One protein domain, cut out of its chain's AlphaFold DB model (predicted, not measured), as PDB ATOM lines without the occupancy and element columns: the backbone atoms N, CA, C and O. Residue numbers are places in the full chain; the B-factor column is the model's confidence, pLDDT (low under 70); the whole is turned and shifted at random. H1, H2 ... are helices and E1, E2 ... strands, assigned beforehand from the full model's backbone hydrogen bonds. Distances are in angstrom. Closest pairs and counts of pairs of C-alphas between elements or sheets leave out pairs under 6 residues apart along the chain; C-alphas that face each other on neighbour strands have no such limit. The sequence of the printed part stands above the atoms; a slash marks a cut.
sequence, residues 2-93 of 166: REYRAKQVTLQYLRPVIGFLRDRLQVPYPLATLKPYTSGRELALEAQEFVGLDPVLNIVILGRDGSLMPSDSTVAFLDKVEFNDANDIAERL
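What this domain is: This is residues 2 to 93 of the 166 residues of an uncharacterized protein of Pseudonocardia sulfidoxydans NBRC 16205 (UniProt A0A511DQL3). A helical hairpin of H2 and H3 stands at one side, with the small strand hairpin E1 and E2 next to H3; from there H4 leads away to a second strand hairpin, E3 and E4, at the far side. The long link of residues 26 to 40 fills space between H2 and that second hairpin, and short H1 makes one end of the printed part. The printed part has 92 residues, in the order H1 H2 H3 E1 E2 H4 E3 E4, with two antiparallel sheets of two strands each, class mixed. It is compact, with a radius of gyration of the C-alphas of 12.7 A and spans of 33 by 32 by 26 A.

How they stand to each other: H1, residues 2 to 5, is apart from H2, residues 14 to 25. H2 and H3, residues 41 to 50, touch, closest at the C-alphas of Val 17 and Ala 47, 5.3 A, and run opposite ways at a steep tilt of 42 degrees. The closest C-alphas of H3 and E1, residues 60 to 62, are those of Leu 45 and Val 60, 6.2 A apart. E1 and E2, residues 68 to 70, are antiparallel, with N 61 and O 69 at 2.8 A. H4, residues 72 to 80, is apart from H3. E3, residues 81 to 83, and E4, residues 90 to 93, are antiparallel, with N 82 and O 92 at 2.8 A. Every O i to N i+4 pair is within hydrogen-bond range in H2 and H3, and 4 of 5 in H4; H1 is too short for such a pair.

Where its parts are: H1 begins at C-alpha 2 (186.669, 129.457, 215.562). H2 is 16.1 A long, H3 14.0 A and H4 12.9 A. E4 ends at C-alpha 93 (179.466, 133.218, 205.677).

The domain as a whole: The C-alphas of Gln 8 and Ala 86, the two farthest apart, are 35.1 A apart. The printed part has no cut. The link from H2 to H3 is long. Residues 2 to 13 have pLDDT under 70.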
ATOM      1  N   ARG A   2     187.390 130.267 214.553       44.34
ATOM      2  CA  ARG A   2     186.669 129.457 215.562       44.34
ATOM      3  C   ARG A   2     186.738 127.944 215.306       44.34
ATOM      4  O   ARG A   2     186.940 127.201 216.256       44.34
ATOM      5  N   GLU A   3     186.688 127.511 214.045       52.19
ATOM      6  CA  GLU A   3     186.849 126.089 213.675       52.19
ATOM      7  C   GLU A   3     188.196 125.500 214.137       52.19
ATOM      8  O   GLU A   3     188.260 124.343 214.539       52.19
ATOM      9  N   TYR A   4     189.252 126.320 214.182       49.97
ATOM     10  CA  TYR A   4     190.559 125.927 214.716       49.97
ATOM     11  C   TYR A   4     190.582 125.940 216.257       49.97
ATOM     12  O   TYR A   4     191.097 125.012 216.874       49.97
ATOM     13  N   ARG A   5     189.959 126.936 216.912       49.28
ATOM     14  CA  ARG A   5     189.853 126.981 218.389       49.28
ATOM     15  C   ARG A   5     189.047 125.812 218.964       49.28
ATOM     16  O   ARG A   5     189.417 125.288 220.008       49.28
ATOM     17  N   ALA A   6     187.987 125.388 218.275       49.28
ATOM     18  CA  ALA A   6     187.166 124.242 218.669       49.28
ATOM     19  C   ALA A   6     187.956 122.919 218.694       49.28
ATOM     20  O   ALA A   6     187.590 122.003 219.421       49.28
ATOM     21  N   LYS A   7     189.067 122.840 217.950       53.88
ATOM     22  CA  LYS A   7     189.969 121.682 217.895       53.88
ATOM     23  C   LYS A   7     191.188 121.801 218.829       53.88
ATOM     24  O   LYS A   7     192.162 121.091 218.627       53.88
ATOM     25  N   GLN A   8     191.168 122.710 219.816       50.44
ATOM     26  CA  GLN A   8     192.302 122.990 220.722       50.44
ATOM     27  C   GLN A   8     193.619 123.323 219.995       50.44
ATOM     28  O   GLN A   8     194.714 123.086 220.495       50.44
ATOM     29  N   VAL A   9     193.520 123.917 218.806       55.50
ATOM     30  CA  VAL A   9     194.690 124.308 218.023       55.50
ATOM     31  C   VAL A   9     195.338 125.520 218.661       55.50
ATOM     32  O   VAL A   9     194.729 126.592 218.754       55.50
ATOM     33  N   THR A  10     196.605 125.387 219.039       57.12
ATOM     34  CA  THR A  10     197.395 126.519 219.503       57.12
ATOM     35  C   THR A  10     197.523 127.529 218.358       57.12
ATOM     36  O   THR A  10     198.247 127.312 217.388       57.12
ATOM     37  N   LEU A  11     196.836 128.673 218.471       58.31
ATOM     38  CA  LEU A  11     196.848 129.774 217.485       58.31
ATOM     39  C   LEU A  11     198.258 130.292 217.144       58.31
ATOM     40  O   LEU A  11     198.427 131.046 216.185       58.31
ATOM     41  N   GLN A  12     199.254 129.905 217.940       65.06
ATOM     42  CA  GLN A  12     200.666 130.201 217.745       65.06
ATOM     43  C   GLN A  12     201.188 129.670 216.400       65.06
ATOM     44  O   GLN A  12     201.959 130.376 215.761       65.06
ATOM     45  N   TYR A  13     200.705 128.518 215.916       67.88
ATOM     46  CA  TYR A  13     201.152 127.935 214.639       67.88
ATOM     47  C   TYR A  13     200.467 128.542 213.408       67.88
ATOM     48  O   TYR A  13     201.013 128.516 212.311       67.88
ATOM     49  N   LEU A  14     199.291 129.153 213.569       73.56
ATOM     50  CA  LEU A  14     198.554 129.740 212.444       73.56
ATOM     51  C   LEU A  14     199.117 131.095 212.005       73.56
ATOM     52  O   LEU A  14     199.072 131.426 210.822       73.56
ATOM     53  N   ARG A  15     199.644 131.903 212.935       81.00
ATOM     54  CA  ARG A  15     200.153 133.246 212.598       81.00
ATOM     55  C   ARG A  15     201.322 133.209 211.601       81.00
ATOM     56  O   ARG A  15     201.254 133.983 210.646       81.00
ATOM     57  N   PRO A  16     202.342 132.340 211.761       83.44
ATOM     58  CA  PRO A  16     203.425 132.222 210.788       83.44
ATOM     59  C   PRO A  16     202.940 131.779 209.404       83.44
ATOM     60  O   PRO A  16     203.333 132.391 208.417       83.44
ATOM     61  N   VAL A  17     202.021 130.805 209.327       83.94
ATOM     62  CA  VAL A  17     201.424 130.347 208.055       83.94
ATOM     63  C   VAL A  17     200.711 131.500 207.346       83.94
ATOM     64  O   VAL A  17     200.919 131.737 206.160       83.94
ATOM     65  N   ILE A  18     199.898 132.267 208.079       85.31
ATOM     66  CA  ILE A  18     199.186 133.428 207.529       85.31
ATOM     67  C   ILE A  18     200.168 134.501 207.046       85.31
ATOM     68  O   ILE A  18     199.934 135.099 205.998       85.31
ATOM     69  N   GLY A  19     201.241 134.762 207.801       88.19
ATOM     70  CA  GLY A  19     202.292 135.706 207.408       88.19
ATOM     71  C   GLY A  19     202.975 135.280 206.111       88.19
ATOM     72  O   GLY A  19     203.005 136.048 205.157       88.19
ATOM     73  N   PHE A  20     203.397 134.019 206.040       88.94
ATOM     74  CA  PHE A  20     204.002 133.438 204.846       88.94
ATOM     75  C   PHE A  20     203.093 133.567 203.615       88.94
ATOM     76  O   PHE A  20     203.517 134.043 202.563       88.94
ATOM     77  N   LEU A  21     201.817 133.192 203.753       89.75
ATOM     78  CA  LEU A  21     200.846 133.292 202.664       89.75
ATOM     79  C   LEU A  21     200.595 134.741 202.247       89.75
ATOM     80  O   LEU A  21     200.492 135.009 201.057       89.75
ATOM     81  N   ARG A  22     200.512 135.677 203.200       90.94
ATOM     82  CA  ARG A  22     200.351 137.109 202.911       90.94
ATOM     83  C   ARG A  22     201.510 137.620 202.062       90.94
ATOM     84  O   ARG A  22     201.269 138.268 201.044       90.94
ATOM     85  N   ASP A  23     202.733 137.288 202.456       90.12
ATOM     86  CA  ASP A  23     203.943 137.764 201.794       90.12
ATOM     87  C   ASP A  23     204.111 137.135 200.405       90.12
ATOM     88  O   ASP A  23     204.488 137.817 199.457       90.12
ATOM     89  N   ARG A  24     203.791 135.848 200.235       89.56
ATOM     90  CA  ARG A  24     203.941 135.173 198.933       89.56
ATOM     91  C   ARG A  24     202.786 135.439 197.969       89.56
ATOM     92  O   ARG A  24     203.026 135.586 196.776       89.56
ATOM     93  N   LEU A  25     201.548 135.527 198.459       86.94
ATOM     94  CA  LEU A  25     200.366 135.785 197.624       86.94
ATOM     95  C   LEU A  25     200.101 137.277 197.393       86.94
ATOM     96  O   LEU A  25     199.246 137.605 196.570       86.94
ATOM     97  N   GLN A  26     200.802 138.167 198.107       89.44
ATOM     98  CA  GLN A  26     200.646 139.624 198.017       89.44
ATOM     99  C   GLN A  26     199.192 140.076 198.258       89.44
ATOM    100  O   GLN A  26     198.674 140.970 197.590       89.44
ATOM    101  N   VAL A  27     198.515 139.442 199.223       87.56
ATOM    102  CA  VAL A  27     197.143 139.785 199.636       87.56
ATOM    103  C   VAL A  27     197.076 140.008 201.146       87.56
ATOM    104  O   VAL A  27     197.660 139.230 201.899       87.56
ATOM    105  N   PRO A  28     196.342 141.023 201.637       86.81
ATOM    106  CA  PRO A  28     196.343 141.381 203.059       86.81
ATOM    107  C   PRO A  28     195.752 140.285 203.963       86.81
ATOM    108  O   PRO A  28     196.244 140.051 205.075       86.81
ATOM    109  N   TYR A  29     194.729 139.582 203.468       89.00
ATOM    110  CA  TYR A  29     193.961 138.579 204.210       89.00
ATOM    111  C   TYR A  29     193.877 137.261 203.422       89.00
ATOM    112  O   TYR A  29     192.822 136.943 202.884       89.00
ATOM    113  N   PRO A  30     194.961 136.466 203.343       89.38
ATOM    114  CA  PRO A  30     195.024 135.299 202.456       89.38
ATOM    115  C   PRO A  30     193.924 134.264 202.723       89.38
ATOM    116  O   PRO A  30     193.329 133.760 201.779       89.38
ATOM    117  N   LEU A  31     193.580 134.010 203.991       88.94
ATOM    118  CA  LEU A  31     192.514 133.065 204.363       88.94
ATOM    119  C   LEU A  31     191.090 133.576 204.077       88.94
ATOM    120  O   LEU A  31     190.140 132.810 204.184       88.94
ATOM    121  N   ALA A  32     190.933 134.862 203.756       90.12
ATOM    122  CA  ALA A  32     189.668 135.438 203.299       90.12
ATOM    123  C   ALA A  32     189.581 135.487 201.765       90.12
ATOM    124  O   ALA A  32     188.636 136.055 201.230       90.12
ATOM    125  N   THR A  33     190.564 134.918 201.060       91.25
ATOM    126  CA  THR A  33     190.574 134.819 199.596       91.25
ATOM    127  C   THR A  33     190.492 133.365 199.162       91.25
ATOM    128  O   THR A  33     190.945 132.479 199.886       91.25
ATOM    129  N   LEU A  34     189.983 133.108 197.958       90.88
ATOM    130  CA  LEU A  34     189.902 131.749 197.419       90.88
ATOM    131  C   LEU A  34     191.280 131.182 197.009       90.88
ATOM    132  O   LEU A  34     191.468 129.965 196.965       90.88
ATOM    133  N   LYS A  35     192.265 132.058 196.753       90.62
ATOM    134  CA  LYS A  35     193.576 131.715 196.172       90.62
ATOM    135  C   LYS A  35     194.316 130.562 196.864       90.62
ATOM    136  O   LYS A  35     194.731 129.658 196.141       90.62
ATOM    137  N   PRO A  36     194.486 130.510 198.204       89.19
ATOM    138  CA  PRO A  36     195.224 129.418 198.855       89.19
ATOM    139  C   PRO A  36     194.606 128.034 198.621       89.19
ATOM    140  O   PRO A  36     195.286 127.019 198.742       89.19
ATOM    141  N   TYR A  37     193.317 127.990 198.282       90.19
ATOM    142  CA  TYR A  37     192.538 126.765 198.139       90.19
ATOM    143  C   TYR A  37     192.378 126.319 196.678       90.19
ATOM    144  O   TYR A  37     191.911 125.206 196.414       90.19
ATOM    145  N   THR A  38     192.768 127.157 195.715       89.75
ATOM    146  CA  THR A  38     192.625 126.901 194.274       89.75
ATOM    147  C   THR A  38     193.967 126.982 193.552       89.75
ATOM    148  O   THR A  38     194.659 125.974 193.444       89.75
ATOM    149  N   SER A  39     194.357 128.156 193.065       88.75
ATOM    150  CA  SER A  39     195.579 128.362 192.279       88.75
ATOM    151  C   SER A  39     196.848 128.456 193.132       88.75
ATOM    152  O   SER A  39     197.942 128.241 192.629       88.75
ATOM    153  N   GLY A  40     196.718 128.743 194.427       89.19
ATOM    154  CA  GLY A  40     197.819 128.906 195.377       89.19
ATOM    155  C   GLY A  40     198.117 127.673 196.230       89.19
ATOM    156  O   GLY A  40     198.723 127.820 197.290       89.19
ATOM    157  N   ARG A  41     197.686 126.472 195.819       93.25
ATOM    158  CA  ARG A  41     197.825 125.248 196.634       93.25
ATOM    159  C   ARG A  41     199.275 124.852 196.905       93.25
ATOM    160  O   ARG A  41     199.566 124.362 197.987       93.25
ATOM    161  N   GLU A  42     200.184 125.090 195.964       92.88
ATOM    162  CA  GLU A  42     201.618 124.826 196.168       92.88
ATOM    163  C   GLU A  42     202.197 125.719 197.272       92.88
ATOM    164  O   GLU A  42     202.885 125.237 198.166       92.88
ATOM    165  N   LEU A  43     201.834 127.006 197.278       91.38
ATOM    166  CA  LEU A  43     202.227 127.935 198.341       91.38
ATOM    167  C   LEU A  43     201.578 127.582 199.682       91.38
ATOM    168  O   LEU A  43     202.195 127.765 200.728       91.38
ATOM    169  N   ALA A  44     200.344 127.075 199.666       90.62
ATOM    170  CA  ALA A  44     199.686 126.558 200.861       90.62
ATOM    171  C   ALA A  44     200.423 125.343 201.440       90.62
ATOM    172  O   ALA A  44     200.617 125.288 202.656       90.62
ATOM    173  N   LEU A  45     200.880 124.424 200.581       93.00
ATOM    174  CA  LEU A  45     201.701 123.283 200.978       93.00
ATOM    175  C   LEU A  45     203.044 123.745 201.569       93.00
ATOM    176  O   LEU A  45     203.388 123.345 202.678       93.00
ATOM    177  N   GLU A  46     203.756 124.645 200.884       91.88
ATOM    178  CA  GLU A  46     205.030 125.204 201.367       91.88
ATOM    179  C   GLU A  46     204.845 125.851 202.751       91.88
ATOM    180  O   GLU A  46     205.637 125.623 203.664       91.88
ATOM    181  N   ALA A  47     203.757 126.602 202.948       88.44
ATOM    182  CA  ALA A  47     203.467 127.274 204.210       88.44
ATOM    183  C   ALA A  47     203.181 126.296 205.363       88.44
ATOM    184  O   ALA A  47     203.681 126.497 206.472       88.44
ATOM    185  N   GLN A  48     202.365 125.260 205.129       89.69
ATOM    186  CA  GLN A  48     202.026 124.280 206.169       89.69
ATOM    187  C   GLN A  48     203.229 123.390 206.524       89.69
ATOM    188  O   GLN A  48     203.424 123.086 207.699       89.69
ATOM    189  N   GLU A  49     204.081 123.046 205.554       89.88
ATOM    190  CA  GLU A  49     205.312 122.279 205.790       89.88
ATOM    191  C   GLU A  49     206.377 123.109 206.510       89.88
ATOM    192  O   GLU A  49     206.957 122.647 207.491       89.88
ATOM    193  N   PHE A  50     206.592 124.360 206.086       84.50
ATOM    194  CA  PHE A  50     207.587 125.258 206.681       84.50
ATOM    195  C   PHE A  50     207.351 125.492 208.178       84.50
ATOM    196  O   PHE A  50     208.296 125.578 208.963       84.50
ATOM    197  N   VAL A  51     206.085 125.590 208.587       81.25
ATOM    198  CA  VAL A  51     205.704 125.828 209.987       81.25
ATOM    199  C   VAL A  51     205.553 124.518 210.771       81.25
ATOM    200  O   VAL A  51     205.398 124.554 211.993       81.25
ATOM    201  N   GLY A  52     205.621 123.361 210.103       83.06
ATOM    202  CA  GLY A  52     205.357 122.062 210.718       83.06
ATOM    203  C   GLY A  52     203.927 121.972 211.249       83.06
ATOM    204  O   GLY A  52     203.710 121.557 212.388       83.06
ATOM    205  N   LEU A  53     202.961 122.445 210.459       82.94
ATOM    206  CA  LEU A  53     201.556 122.463 210.838       82.94
ATOM    207  C   LEU A  53     201.050 121.027 211.046       82.94
ATOM    208  O   LEU A  53     201.364 120.126 210.269       82.94
ATOM    209  N   ASP A  54     200.262 120.815 212.103       83.44
ATOM    210  CA  ASP A  54     199.656 119.509 212.361       83.44
ATOM    211  C   ASP A  54     198.816 119.071 211.143       83.44
ATOM    212  O   ASP A  54     197.995 119.866 210.670       83.44
ATOM    213  N   PRO A  55     198.965 117.827 210.644       84.06
ATOM    214  CA  PRO A  55     198.210 117.333 209.498       84.06
ATOM    215  C   PRO A  55     196.690 117.521 209.589       84.06
ATOM    216  O   PRO A  55     196.038 117.699 208.561       84.06
ATOM    217  N   VAL A  56     196.110 117.538 210.797       82.25
ATOM    218  CA  VAL A  56     194.669 117.783 211.006       82.25
ATOM    219  C   VAL A  56     194.236 119.215 210.646       82.25
ATOM    220  O   VAL A  56     193.040 119.504 210.547       82.25
ATOM    221  N   LEU A  57     195.203 120.117 210.470       81.62
ATOM    222  CA  LEU A  57     195.035 121.543 210.180       81.62
ATOM    223  C   LEU A  57     195.500 121.925 208.783       81.62
ATOM    224  O   LEU A  57     195.377 123.091 208.405       81.62
ATOM    225  N   ASN A  58     196.027 120.965 208.029       87.94
ATOM    226  CA  ASN A  58     196.430 121.186 206.657       87.94
ATOM    227  C   ASN A  58     195.234 121.666 205.835       87.94
ATOM    228  O   ASN A  58     194.155 121.062 205.843       87.94
ATOM    229  N   ILE A  59     195.438 122.759 205.107       88.88
ATOM    230  CA  ILE A  59     194.421 123.303 204.202       88.88
ATOM    231  C   ILE A  59     194.478 122.622 202.831       88.88
ATOM    232  O   ILE A  59     193.475 122.563 202.120       88.88
ATOM    233  N   VAL A  60     195.629 122.036 202.492       92.88
ATOM    234  CA  VAL A  60     195.833 121.231 201.288       92.88
ATOM    235  C   VAL A  60     196.487 119.893 201.627       92.88
ATOM    236  O   VAL A  60     197.264 119.777 202.573       92.88
ATOM    237  N   ILE A  61     196.164 118.870 200.849       93.25
ATOM    238  CA  ILE A  61     196.685 117.508 200.972       93.25
ATOM    239  C   ILE A  61     197.116 116.987 199.601       93.25
ATOM    240  O   ILE A  61     196.644 117.465 198.567       93.25
ATOM    241  N   LEU A  62     197.995 115.986 199.599       93.25
ATOM    242  CA  LEU A  62     198.354 115.240 198.396       93.25
ATOM    243  C   LEU A  62     197.357 114.100 198.168       93.25
ATOM    244  O   LEU A  62     197.164 113.239 199.029       93.25
ATOM    245  N   GLY A  63     196.730 114.104 196.997       90.38
ATOM    246  CA  GLY A  63     195.903 113.021 196.496       90.38
ATOM    247  C   GLY A  63     196.730 111.779 196.165       90.38
ATOM    248  O   GLY A  63     197.955 111.816 196.046       90.38
ATOM    249  N   ARG A  64     196.048 110.644 195.984       89.94
ATOM    250  CA  ARG A  64     196.698 109.364 195.633       89.94
ATOM    251  C   ARG A  64     197.404 109.400 194.277       89.94
ATOM    252  O   ARG A  64     198.302 108.604 194.038       89.94
ATOM    253  N   ASP A  65     196.970 110.296 193.401       92.50
ATOM    254  CA  ASP A  65     197.539 110.566 192.082       92.50
ATOM    255  C   ASP A  65     198.684 111.598 192.118       92.50
ATOM    256  O   ASP A  65     199.228 111.946 191.074       92.50
ATOM    257  N   GLY A  66     199.053 112.089 193.308       89.00
ATOM    258  CA  GLY A  66     200.066 113.124 193.499       89.00
ATOM    259  C   GLY A  66     199.560 114.552 193.277       89.00
ATOM    260  O   GLY A  66     200.354 115.485 193.369       89.00
ATOM    261  N   SER A  67     198.267 114.751 193.002       92.00
ATOM    262  CA  SER A  67     197.693 116.089 192.833       92.00
ATOM    263  C   SER A  67     197.474 116.795 194.176       92.00
ATOM    264  O   SER A  67     197.183 116.159 195.188       92.00
ATOM    265  N   LEU A  68     197.586 118.127 194.204       94.50
ATOM    266  CA  LEU A  68     197.234 118.913 195.390       94.50
ATOM    267  C   LEU A  68     195.740 119.226 195.425       94.50
ATOM    268  O   LEU A  68     195.185 119.860 194.517       94.50
ATOM    269  N   MET A  69     195.108 118.836 196.526       94.56
ATOM    270  CA  MET A  69     193.674 118.968 196.754       94.56
ATOM    271  C   MET A  69     193.401 119.711 198.067       94.56
ATOM    272  O   MET A  69     194.194 119.605 199.001       94.56
ATOM    273  N   PRO A  70     192.288 120.452 198.185       92.44
ATOM    274  CA  PRO A  70     191.834 120.955 199.478       92.44
ATOM    275  C   PRO A  70     191.576 119.793 200.447       92.44
ATOM    276  O   PRO A  70     191.075 118.748 200.037       92.44
ATOM    277  N   SER A  71     191.891 119.973 201.730       92.19
ATOM    278  CA  SER A  71     191.521 118.988 202.759       92.19
ATOM    279  C   SER A  71     190.006 118.933 202.973       92.19
ATOM    280  O   SER A  71     189.313 119.915 202.711       92.19
ATOM    281  N   ASP A  72     189.484 117.845 203.546       91.00
ATOM    282  CA  ASP A  72     188.045 117.717 203.847       91.00
ATOM    283  C   ASP A  72     187.521 118.882 204.698       91.00
ATOM    284  O   ASP A  72     186.433 119.410 204.465       91.00
ATOM    285  N   SER A  73     188.325 119.341 205.662       86.81
ATOM    286  CA  SER A  73     187.983 120.504 206.483       86.81
ATOM    287  C   SER A  73     187.914 121.802 205.677       86.81
ATOM    288  O   SER A  73     187.050 122.638 205.928       86.81
ATOM    289  N   THR A  74     188.782 121.943 204.675       90.69
ATOM    290  CA  THR A  74     188.779 123.084 203.760       90.69
ATOM    291  C   THR A  74     187.574 123.031 202.838       90.69
ATOM    292  O   THR A  74     186.914 124.046 202.664       90.69
ATOM    293  N   VAL A  75     187.234 121.859 202.297       92.56
ATOM    294  CA  VAL A  75     186.027 121.678 201.476       92.56
ATOM    295  C   VAL A  75     184.777 122.049 202.278       92.56
ATOM    296  O   VAL A  75     183.970 122.852 201.817       92.56
ATOM    297  N   ALA A  76     184.657 121.545 203.508       90.75
ATOM    298  CA  ALA A  76     183.536 121.862 204.392       90.75
ATOM    299  C   ALA A  76     183.464 123.354 204.769       90.75
ATOM    300  O   ALA A  76     182.375 123.885 204.973       90.75
ATOM    301  N   PHE A  77     184.607 124.035 204.879       90.19
ATOM    302  CA  PHE A  77     184.658 125.482 205.083       90.19
ATOM    303  C   PHE A  77     184.219 126.246 203.829       90.19
ATOM    304  O   PHE A  77     183.381 127.139 203.927       90.19
ATOM    305  N   LEU A  78     184.748 125.887 202.658       92.31
ATOM    306  CA  LEU A  78     184.439 126.558 201.395       92.31
ATOM    307  C   LEU A  78     182.953 126.465 201.033       92.31
ATOM    308  O   LEU A  78     182.407 127.436 200.524       92.31
ATOM    309  N   ASP A  79     182.280 125.362 201.365       93.62
ATOM    310  CA  ASP A  79     180.828 125.210 201.163       93.62
ATOM    311  C   ASP A  79     179.995 126.245 201.956       93.62
ATOM    312  O   ASP A  79     178.930 126.700 201.525       93.62
ATOM    313  N   LYS A  80     180.515 126.686 203.107       94.62
ATOM    314  CA  LYS A  80     179.883 127.687 203.977       94.62
ATOM    315  C   LYS A  80     180.195 129.122 203.580       94.62
ATOM    316  O   LYS A  80     179.537 130.029 204.085       94.62
ATOM    317  N   VAL A  81     181.205 129.360 202.753       95.12
ATOM    318  CA  VAL A  81     181.632 130.712 202.389       95.12
ATOM    319  C   VAL A  81     181.106 131.048 201.008       95.12
ATOM    320  O   VAL A  81     181.046 130.218 200.103       95.12
ATOM    321  N   GLU A  82     180.700 132.292 200.846       95.31
ATOM    322  CA  GLU A  82     180.473 132.877 199.545       95.31
ATOM    323  C   GLU A  82     181.585 133.856 199.220       95.31
ATOM    324  O   GLU A  82     181.916 134.716 200.037       95.31
ATOM    325  N   PHE A  83     182.153 133.704 198.031       94.12
ATOM    326  CA  PHE A  83     183.210 134.555 197.513       94.12
ATOM    327  C   PHE A  83     182.647 135.438 196.404       94.12
ATOM    328  O   PHE A  83     181.780 135.009 195.647       94.12
ATOM    329  N   ASN A  84     183.161 136.657 196.308       93.56
ATOM    330  CA  ASN A  84     182.867 137.570 195.218       93.56
ATOM    331  C   ASN A  84     183.510 137.061 193.918       93.56
ATOM    332  O   ASN A  84     184.732 136.935 193.843       93.56
ATOM    333  N   ASP A  85     182.706 136.855 192.877       90.50
ATOM    334  CA  ASP A  85     183.173 136.317 191.591       90.50
ATOM    335  C   ASP A  85     184.207 137.207 190.870       90.50
ATOM    336  O   ASP A  85     184.960 136.729 190.023       90.50
ATOM    337  N   ALA A  86     184.253 138.510 191.165       91.25
ATOM    338  CA  ALA A  86     185.155 139.449 190.499       91.25
ATOM    339  C   ALA A  86     186.545 139.528 191.150       91.25
ATOM    340  O   ALA A  86     187.500 139.939 190.487       91.25
ATOM    341  N   ASN A  87     186.675 139.198 192.440       89.50
ATOM    342  CA  ASN A  87     187.932 139.376 193.175       89.50
ATOM    343  C   ASN A  87     188.318 138.221 194.115       89.50
ATOM    344  O   ASN A  87     189.366 138.309 194.762       89.50
ATOM    345  N   ASP A  88     187.520 137.152 194.177       92.25
ATOM    346  CA  ASP A  88     187.742 135.961 195.002       92.25
ATOM    347  C   ASP A  88     187.823 136.234 196.519       92.25
ATOM    348  O   ASP A  88     188.402 135.434 197.263       92.25
ATOM    349  N   ILE A  89     187.288 137.358 197.003       93.12
ATOM    350  CA  ILE A  89     187.249 137.709 198.432       93.12
ATOM    351  C   ILE A  89     185.945 137.201 199.050       93.12
ATOM    352  O   ILE A  89     184.879 137.330 198.458       93.12
ATOM    353  N   ALA A  90     186.026 136.632 200.253       93.62
ATOM    354  CA  ALA A  90     184.862 136.199 201.017       93.62
ATOM    355  C   ALA A  90     183.921 137.382 201.314       93.62
ATOM    356  O   ALA A  90     184.327 138.355 201.950       93.62
ATOM    357  N   GLU A  91     182.663 137.272 200.890       94.69
ATOM    358  CA  GLU A  91     181.607 138.262 201.126       94.69
ATOM    359  C   GLU A  91     180.652 137.832 202.229       94.69
ATOM    360  O   GLU A  91     180.290 138.638 203.083       94.69
ATOM    361  N   ARG A  92     180.235 136.563 202.219       94.94
ATOM    362  CA  ARG A  92     179.217 136.052 203.143       94.94
ATOM    363  C   ARG A  92     179.636 134.719 203.737       94.94
ATOM    364  O   ARG A  92     180.310 133.917 203.093       94.94
ATOM    365  N   LEU A  93     179.222 134.473 204.973       95.44
ATOM    366  CA  LEU A  93     179.466 133.218 205.677       95.44
ATOM    367  C   LEU A  93     178.150 132.642 206.198       95.44
ATOM    368  O   LEU A  93     177.421 133.305 206.927       95.44
TER     369      LEU A  93